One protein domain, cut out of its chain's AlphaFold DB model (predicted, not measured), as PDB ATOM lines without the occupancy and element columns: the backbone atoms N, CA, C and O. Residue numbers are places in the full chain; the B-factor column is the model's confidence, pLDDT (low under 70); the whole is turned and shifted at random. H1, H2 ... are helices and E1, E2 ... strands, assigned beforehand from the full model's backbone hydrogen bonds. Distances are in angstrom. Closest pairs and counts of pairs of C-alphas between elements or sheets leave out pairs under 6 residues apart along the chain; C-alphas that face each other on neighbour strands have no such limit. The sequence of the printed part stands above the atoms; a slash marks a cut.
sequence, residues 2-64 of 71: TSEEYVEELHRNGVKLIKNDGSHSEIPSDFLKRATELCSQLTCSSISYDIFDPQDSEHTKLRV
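AT A GLANCE: This is residues 2 to 64 of the 71 residues of an uncharacterized protein of Ruminococcus sp (UniProt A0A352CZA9). A long hairpin, E3 and E4, and a short one, E1 and E2, join edge to edge in one twisted sheet, with helix H2 packed slantwise over E3 and E4 and helix H1 beside the strands. The 63 printed residues hold two named helices and four named strands, in the order H1 E1 E2 H2 E3 E4; the sheet, E2 E1 E3 E4, is antiparallel. The class is mixed, helices and strands; the whole is compact, with a radius of gyration of the C-alphas of 11.7 A and spans of 34 by 28 by 16 A.

IN THESE COORDINATES: Find C-alpha 3 at (58.685, -34.407, 187.797); from there H1 runs to residue 12, 14.2 A. E1 is residues 16 to 18, and E2 is 24 to 26. At C-alpha 31, (68.851, -33.340, 185.280), H2 begins and runs 15.3 A to residue 41. E3, residues 46 to 52, is 19.4 A long; E4, 59 to 64, covers 16.6 A and ends at (61.624, -35.664, 179.485).

HOW THE PARTS SIT: Across the sheet, look for N 17 and O 25 at 2.8 A between E1 and E2, N 18 and O 50 at 2.8 A between E1 and E3, and N 49 and O 62 at 2.8 A between E3 and E4. E2, H2 and E3 form a split strand-helix-strand unit, two strands of one sheet that are not neighbours, with a helix between them along the chain and E1 between them in the sheet; its crossover is right-handed. H2 is on the sheet at a height over the sheet of 8.5 A; the closest C-alphas of H2 and E3 are those of Cys 39 and Ser 46, 6.2 A apart. H1 and H2 are close but not clearly touching, Glu 4 and Leu 32 having the closest C-alphas at 7.7 A. In both helices each O i to N i+4 pair is within hydrogen-bond range.

THE WHOLE: The C-alphas farthest apart, Thr 43 and Gln 55, are 34.2 A apart. The printed part has no cut, no link is long, and no printed residue is under 70 in pLDDT.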
ATOM      1  N   THR A   2      55.112 -34.582 191.165       93.50
ATOM      2  CA  THR A   2      55.776 -33.690 190.204       93.50
ATOM      3  C   THR A   2      56.948 -34.412 189.536       93.50
ATOM      4  O   THR A   2      57.380 -35.463 190.011       93.50
ATOM      5  N   SER A   3      57.481 -33.861 188.441       94.75
ATOM      6  CA  SER A   3      58.685 -34.407 187.797       94.75
ATOM      7  C   SER A   3      59.872 -34.458 188.760       94.75
ATOM      8  O   SER A   3      60.663 -35.394 188.718       94.75
ATOM      9  N   GLU A   4      60.005 -33.457 189.632       94.88
ATOM     10  CA  GLU A   4      61.052 -33.396 190.652       94.88
ATOM     11  C   GLU A   4      60.885 -34.513 191.681       94.88
ATOM     12  O   GLU A   4      61.847 -35.221 191.959       94.88
ATOM     13  N   GLU A   5      59.666 -34.713 192.198       95.25
ATOM     14  CA  GLU A   5      59.368 -35.816 193.123       95.25
ATOM     15  C   GLU A   5      59.657 -37.178 192.477       95.25
ATOM     16  O   GLU A   5      60.213 -38.059 193.130       95.25
ATOM     17  N   TYR A   6      59.333 -37.333 191.191       94.81
ATOM     18  CA  TYR A   6      59.610 -38.553 190.438       94.81
ATOM     19  C   TYR A   6      61.117 -38.805 190.288       94.81
ATOM     20  O   TYR A   6      61.601 -39.880 190.635       94.81
ATOM     21  N   VAL A   7      61.897 -37.809 189.857       94.88
ATOM     22  CA  VAL A   7      63.362 -37.943 189.737       94.88
ATOM     23  C   VAL A   7      64.028 -38.171 191.099       94.88
ATOM     24  O   VAL A   7      64.980 -38.947 191.196       94.88
ATOM     25  N   GLU A   8      63.529 -37.552 192.170       95.06
ATOM     26  CA  GLU A   8      63.995 -37.850 193.527       95.06
ATOM     27  C   GLU A   8      63.711 -39.296 193.942       95.06
ATOM     28  O   GLU A   8      64.548 -39.912 194.604       95.06
ATOM     29  N   GLU A   9      62.557 -39.849 193.577       94.38
ATOM     30  CA  GLU A   9      62.239 -41.254 193.830       94.38
ATOM     31  C   GLU A   9      63.197 -42.183 193.071       94.38
ATOM     32  O   GLU A   9      63.760 -43.097 193.677       94.38
ATOM     33  N   LEU A  10      63.491 -41.886 191.798       94.00
ATOM     34  CA  LEU A  10      64.502 -42.608 191.013       94.00
ATOM     35  C   LEU A  10      65.878 -42.584 191.703       94.00
ATOM     36  O   LEU A  10      66.519 -43.629 191.834       94.00
ATOM     37  N   HIS A  11      66.313 -41.426 192.218       93.75
ATOM     38  CA  HIS A  11      67.545 -41.331 193.012       93.75
ATOM     39  C   HIS A  11      67.506 -42.204 194.266       93.75
ATOM     40  O   HIS A  11      68.469 -42.918 194.548       93.75
ATOM     41  N   ARG A  12      66.413 -42.153 195.037       94.38
ATOM     42  CA  ARG A  12      66.268 -42.937 196.277       94.38
ATOM     43  C   ARG A  12      66.288 -44.439 196.003       94.38
ATOM     44  O   ARG A  12      66.822 -45.186 196.820       94.38
ATOM     45  N   ASN A  13      65.775 -44.851 194.849       93.62
ATOM     46  CA  ASN A  13      65.773 -46.237 194.393       93.62
ATOM     47  C   ASN A  13      67.107 -46.670 193.757       93.62
ATOM     48  O   ASN A  13      67.271 -47.835 193.405       93.62
ATOM     49  N   GLY A  14      68.085 -45.766 193.635       94.06
ATOM     50  CA  GLY A  14      69.406 -46.071 193.084       94.06
ATOM     51  C   GLY A  14      69.418 -46.262 191.567       94.06
ATOM     52  O   GLY A  14      70.337 -46.902 191.049       94.06
ATOM     53  N   VAL A  15      68.414 -45.724 190.866       95.19
ATOM     54  CA  VAL A  15      68.321 -45.741 189.402       95.19
ATOM     55  C   VAL A  15      69.442 -44.898 188.798       95.19
ATOM     56  O   VAL A  15      69.768 -43.814 189.286       95.19
ATOM     57  N   LYS A  16      70.037 -45.392 187.708       95.69
ATOM     58  CA  LYS A  16      71.193 -44.759 187.054       95.69
ATOM     59  C   LYS A  16      70.940 -44.528 185.578       95.69
ATOM     60  O   LYS A  16      70.293 -45.339 184.931       95.69
ATOM     61  N   LEU A  17      71.514 -43.461 185.030       95.81
ATOM     62  CA  LEU A  17      71.604 -43.256 183.587       95.81
ATOM     63  C   LEU A  17      72.582 -44.267 182.983       95.81
ATOM     64  O   LEU A  17      73.679 -44.462 183.517       95.81
ATOM     65  N   ILE A  18      72.215 -44.839 181.842       95.19
ATOM     66  CA  ILE A  18      73.093 -45.654 181.004       95.19
ATOM     67  C   ILE A  18      73.677 -44.748 179.921       95.19
ATOM     68  O   ILE A  18      72.962 -44.059 179.194       95.19
ATOM     69  N   LYS A  19      75.004 -44.716 179.823       92.62
ATOM     70  CA  LYS A  19      75.712 -43.950 178.796       92.62
ATOM     71  C   LYS A  19      75.868 -44.765 177.516       92.62
ATOM     72  O   LYS A  19      75.791 -45.989 177.519       92.62
ATOM     73  N   ASN A  20      76.213 -44.079 176.428       90.19
ATOM     74  CA  ASN A  20      76.464 -44.704 175.124       90.19
ATOM     75  C   ASN A  20      77.589 -45.759 175.138       90.19
ATOM     76  O   ASN A  20      77.626 -46.612 174.258       90.19
ATOM     77  N   ASP A  21      78.514 -45.697 176.102       92.81
ATOM     78  CA  ASP A  21      79.588 -46.684 176.287       92.81
ATOM     79  C   ASP A  21      79.177 -47.878 177.173       92.81
ATOM     80  O   ASP A  21      80.006 -48.734 177.477       92.81
ATOM     81  N   GLY A  22      77.909 -47.939 177.595       90.50
ATOM     82  CA  GLY A  22      77.363 -48.963 178.486       90.50
ATOM     83  C   GLY A  22      77.684 -48.749 179.966       90.50
ATOM     84  O   GLY A  22      77.250 -49.541 180.800       90.50
ATOM     85  N   SER A  23      78.428 -47.699 180.330       93.88
ATOM     86  CA  SER A  23      78.692 -47.379 181.734       93.88
ATOM     87  C   SER A  23      77.491 -46.709 182.404       93.88
ATOM     88  O   SER A  23      76.673 -46.055 181.754       93.88
ATOM     89  N   HIS A  24      77.388 -46.860 183.727       94.31
ATOM     90  CA  HIS A  24      76.316 -46.258 184.519       94.31
ATOM     91  C   HIS A  24      76.798 -44.976 185.205       94.31
ATOM     92  O   HIS A  24      77.935 -44.892 185.680       94.31
ATOM     93  N   SER A  25      75.920 -43.984 185.312       95.38
ATOM     94  CA  SER A  25      76.137 -42.787 186.132       95.38
ATOM     95  C   SER A  25      74.883 -42.407 186.897       95.38
ATOM     96  O   SER A  25      73.780 -42.592 186.395       95.38
ATOM     97  N   GLU A  26      75.058 -41.826 188.080       95.56
ATOM     98  CA  GLU A  26      73.952 -41.230 188.834       95.56
ATOM     99  C   GLU A  26      73.199 -40.205 187.977       95.56
ATOM    100  O   GLU A  26      73.804 -39.497 187.159       95.56
ATOM    101  N   ILE A  27      71.884 -40.117 188.177       95.25
ATOM    102  CA  ILE A  27      71.097 -39.024 187.612       95.25
ATOM    103  C   ILE A  27      71.566 -37.714 188.309       95.25
ATOM    104  O   ILE A  27      71.788 -37.682 189.520       95.25
ATOM    105  N   PRO A  28      71.862 -36.629 187.571       94.62
ATOM    106  CA  PRO A  28      72.252 -35.358 188.186       94.62
ATOM    107  C   PRO A  28      71.085 -34.664 188.904       94.62
ATOM    108  O   PRO A  28      69.946 -34.724 188.452       94.62
ATOM    109  N   SER A  29      71.358 -33.893 189.960       91.75
ATOM    110  CA  SER A  29      70.317 -33.116 190.662       91.75
ATOM    111  C   SER A  29      69.662 -32.028 189.798       91.75
ATOM    112  O   SER A  29      68.522 -31.648 190.044       91.75
ATOM    113  N   ASP A  30      70.355 -31.539 188.769       94.81
ATOM    114  CA  ASP A  30      69.854 -30.572 187.790       94.81
ATOM    115  C   ASP A  30      69.410 -31.226 186.465       94.81
ATOM    116  O   ASP A  30      69.272 -30.544 185.445       94.81
ATOM    117  N   PHE A  31      69.173 -32.544 186.466       95.50
ATOM    118  CA  PHE A  31      68.851 -33.340 185.280       95.50
ATOM    119  C   PHE A  31      67.679 -32.783 184.461       95.50
ATOM    120  O   PHE A  31      67.841 -32.541 183.266       95.50
ATOM    121  N   LEU A  32      66.530 -32.522 185.096       95.88
ATOM    122  CA  LEU A  32      65.328 -32.027 184.409       95.88
ATOM    123  C   LEU A  32      65.588 -30.708 183.686       95.88
ATOM    124  O   LEU A  32      65.197 -30.541 182.530       95.88
ATOM    125  N   LYS A  33      66.310 -29.792 184.340       96.00
ATOM    126  CA  LYS A  33      66.687 -28.506 183.751       96.00
ATOM    127  C   LYS A  33      67.545 -28.716 182.505       96.00
ATOM    128  O   LYS A  33      67.210 -28.188 181.448       96.00
ATOM    129  N   ARG A  34      68.605 -29.527 182.601       95.88
ATOM    130  CA  ARG A  34      69.509 -29.797 181.469       95.88
ATOM    131  C   ARG A  34      68.799 -30.484 180.306       95.88
ATOM    132  O   ARG A  34      69.025 -30.110 179.160       95.88
ATOM    133  N   ALA A  35      67.948 -31.467 180.590       96.25
ATOM    134  CA  ALA A  35      67.182 -32.178 179.569       96.25
ATOM    135  C   ALA A  35      66.193 -31.242 178.852       96.25
ATOM    136  O   ALA A  35      66.110 -31.251 177.625       96.25
ATOM    137  N   THR A  36      65.508 -30.375 179.601       95.94
ATOM    138  CA  THR A  36      64.569 -29.387 179.047       95.94
ATOM    139  C   THR A  36      65.284 -28.344 178.181       95.94
ATOM    140  O   THR A  36      64.853 -28.058 177.062       95.94
ATOM    141  N   GLU A  37      66.410 -27.807 178.663       96.38
ATOM    142  CA  GLU A  37      67.244 -26.852 177.920       96.38
ATOM    143  C   GLU A  37      67.786 -27.471 176.628       96.38
ATOM    144  O   GLU A  37      67.699 -26.854 175.565       96.38
ATOM    145  N   LEU A  38      68.292 -28.706 176.700       95.56
ATOM    146  CA  LEU A  38      68.759 -29.439 175.528       95.56
ATOM    147  C   LEU A  38      67.617 -29.671 174.533       95.56
ATOM    148  O   LEU A  38      67.815 -29.482 173.333       95.56
ATOM    149  N   CYS A  39      66.419 -30.029 175.005       95.19
ATOM    150  CA  CYS A  39      65.313 -30.287 174.089       95.19
ATOM    151  C   CYS A  39      64.837 -29.019 173.382       95.19
ATOM    152  O   CYS A  39      64.600 -29.032 172.174       95.19
ATOM    153  N   SER A  40      64.810 -27.903 174.112       93.19
ATOM    154  CA  SER A  40      64.527 -26.581 173.551       93.19
ATOM    155  C   SER A  40      65.558 -26.178 172.489       93.19
ATOM    156  O   SER A  40      65.187 -25.696 171.422       93.19
ATOM    157  N   GLN A  41      66.853 -26.412 172.737       95.75
ATOM    158  CA  GLN A  41      67.929 -26.110 171.777       95.75
ATOM    159  C   GLN A  41      67.842 -26.948 170.499       95.75
ATOM    160  O   GLN A  41      68.147 -26.455 169.416       95.75
ATOM    161  N   LEU A  42      67.436 -28.212 170.625       95.31
ATOM    162  CA  LEU A  42      67.293 -29.135 169.501       95.31
ATOM    163  C   LEU A  42      65.931 -29.029 168.807       95.31
ATOM    164  O   LEU A  42      65.693 -29.755 167.840       95.31
ATOM    165  N   THR A  43      65.036 -28.149 169.269       95.00
ATOM    166  CA  THR A  43      63.647 -28.055 168.789       95.00
ATOM    167  C   THR A  43      62.939 -29.419 168.786       95.00
ATOM    168  O   THR A  43      62.259 -29.775 167.824       95.00
ATOM    169  N   CYS A  44      63.139 -30.214 169.844       93.31
ATOM    170  CA  CYS A  44      62.460 -31.497 170.013       93.31
ATOM    171  C   CYS A  44      61.213 -31.396 170.891       93.31
ATOM    172  O   CYS A  44      61.058 -30.469 171.674       93.31
ATOM    173  N   SER A  45      60.342 -32.401 170.789       94.81
ATOM    174  CA  SER A  45      59.193 -32.568 171.687       94.81
ATOM    175  C   SER A  45      59.547 -33.307 172.984       94.81
ATOM    176  O   SER A  45      58.835 -33.199 173.980       94.81
ATOM    177  N   SER A  46      60.609 -34.121 172.965       96.12
ATOM    178  CA  SER A  46      61.088 -34.874 174.129       96.12
ATOM    179  C   SER A  46      62.488 -35.446 173.914       96.12
ATOM    180  O   SER A  46      62.852 -35.755 172.779       96.12
ATOM    181  N   ILE A  47      63.205 -35.706 175.006       95.81
ATOM    182  CA  ILE A  47      64.448 -36.489 175.039       95.81
ATOM    183  C   ILE A  47      64.215 -37.748 175.868       95.81
ATOM    184  O   ILE A  47      63.538 -37.700 176.892       95.81
ATOM    185  N   SER A  48      64.778 -38.871 175.433       95.56
ATOM    186  CA  SER A  48      64.756 -40.128 176.182       95.56
ATOM    187  C   SER A  48      66.166 -40.512 176.603       95.56
ATOM    188  O   SER A  48      67.096 -40.423 175.803       95.56
ATOM    189  N   TYR A  49      66.295 -40.966 177.842       95.38
ATOM    190  CA  TYR A  49      67.523 -41.482 178.425       95.38
ATOM    191  C   TYR A  49      67.304 -42.935 178.816       95.38
ATOM    192  O   TYR A  49      66.291 -43.258 179.435       95.38
ATOM    193  N   ASP A  50      68.247 -43.804 178.468       95.25
ATOM    194  CA  ASP A  50      68.242 -45.170 178.976       95.25
ATOM    195  C   ASP A  50      68.636 -45.149 180.458       95.25
ATOM    196  O   ASP A  50      69.584 -44.461 180.858       95.25
ATOM    197  N   ILE A  51      67.888 -45.885 181.274       95.38
ATOM    198  CA  ILE A  51      68.107 -45.994 182.711       95.38
ATOM    199  C   ILE A  51      68.152 -47.454 183.153       95.38
ATOM    200  O   ILE A  51      67.482 -48.322 182.594       95.38
ATOM    201  N   PHE A  52      68.969 -47.704 184.169       94.50
ATOM    202  CA  PHE A  52      69.101 -48.985 184.844       94.50
ATOM    203  C   PHE A  52      68.416 -48.901 186.206       94.50
ATOM    204  O   PHE A  52      68.848 -48.110 187.054       94.50
ATOM    205  N   ASP A  53      67.389 -49.723 186.415       92.06
ATOM    206  CA  ASP A  53      66.754 -49.898 187.721       92.06
ATOM    207  C   ASP A  53      67.340 -51.135 188.427       92.06
ATOM    208  O   ASP A  53      67.199 -52.256 187.928       92.06
ATOM    209  N   PRO A  54      68.010 -50.978 189.585       89.25
ATOM    210  CA  PRO A  54      68.584 -52.108 190.309       89.25
ATOM    211  C   PRO A  54      67.541 -53.072 190.900       89.25
ATOM    212  O   PRO A  54      67.916 -54.187 191.259       89.25
ATOM    213  N   GLN A  55      66.271 -52.674 191.033       85.19
ATOM    214  CA  GLN A  55      65.221 -53.505 191.633       85.19
ATOM    215  C   GLN A  55      64.687 -54.558 190.660       85.19
ATOM    216  O   GLN A  55      64.563 -55.723 191.034       85.19
ATOM    217  N   ASP A  56      64.451 -54.168 189.409       80.25
ATOM    218  CA  ASP A  56      63.957 -55.067 188.360       80.25
ATOM    219  C   ASP A  56      65.078 -55.574 187.437       80.25
ATOM    220  O   ASP A  56      64.879 -56.498 186.653       80.25
ATOM    221  N   SER A  57      66.295 -55.014 187.551       75.31
ATOM    222  CA  SER A  57      67.429 -55.271 186.642       75.31
ATOM    223  C   SER A  57      67.092 -55.024 185.164       75.31
ATOM    224  O   SER A  57      67.789 -55.515 184.271       75.31
ATOM    225  N   GLU A  58      66.030 -54.262 184.897       76.88
ATOM    226  CA  GLU A  58      65.573 -53.936 183.556       76.88
ATOM    227  C   GLU A  58      66.190 -52.629 183.056       76.88
ATOM    228  O   GLU A  58      66.447 -51.678 183.801       76.88
ATOM    229  N   HIS A  59      66.424 -52.597 181.744       83.69
ATOM    230  CA  HIS A  59      66.773 -51.385 181.022       83.69
ATOM    231  C   HIS A  59      65.471 -50.725 180.586       83.69
ATOM    232  O   HIS A  59      64.796 -51.219 179.679       83.69
ATOM    233  N   THR A  60      65.125 -49.617 181.228       89.81
ATOM    234  CA  THR A  60      63.942 -48.830 180.881       89.81
ATOM    235  C   THR A  60      64.347 -47.445 180.381       89.81
ATOM    236  O   THR A  60      65.534 -47.132 180.263       89.81
ATOM    237  N   LYS A  61      63.368 -46.621 180.008       93.50
ATOM    238  CA  LYS A  61      63.593 -45.281 179.462       93.50
ATOM    239  C   LYS A  61      62.945 -44.233 180.342       93.50
ATOM    240  O   LYS A  61      61.760 -44.331 180.621       93.50
ATOM    241  N   LEU A  62      63.720 -43.209 180.676       94.88
ATOM    242  CA  LEU A  62      63.244 -41.973 181.278       94.88
ATOM    243  C   LEU A  62      63.063 -40.935 180.175       94.88
ATOM    244  O   LEU A  62      64.025 -40.571 179.488       94.88
ATOM    245  N   ARG A  63      61.841 -40.455 179.983       96.44
ATOM    246  CA  ARG A  63      61.507 -39.454 178.974       96.44
ATOM    247  C   ARG A  63      61.263 -38.106 179.636       96.44
ATOM    248  O   ARG A  63      60.530 -38.005 180.604       96.44
ATOM    249  N   VAL A  64      61.851 -37.053 179.071       96.94
ATOM    250  CA  VAL A  64      61.624 -35.664 179.485       96.94
ATOM    251  C   VAL A  64      61.029 -34.893 178.314       96.94
ATOM    252  O   VAL A  64      61.609 -34.866 177.227       96.94
TER     253      VAL A  64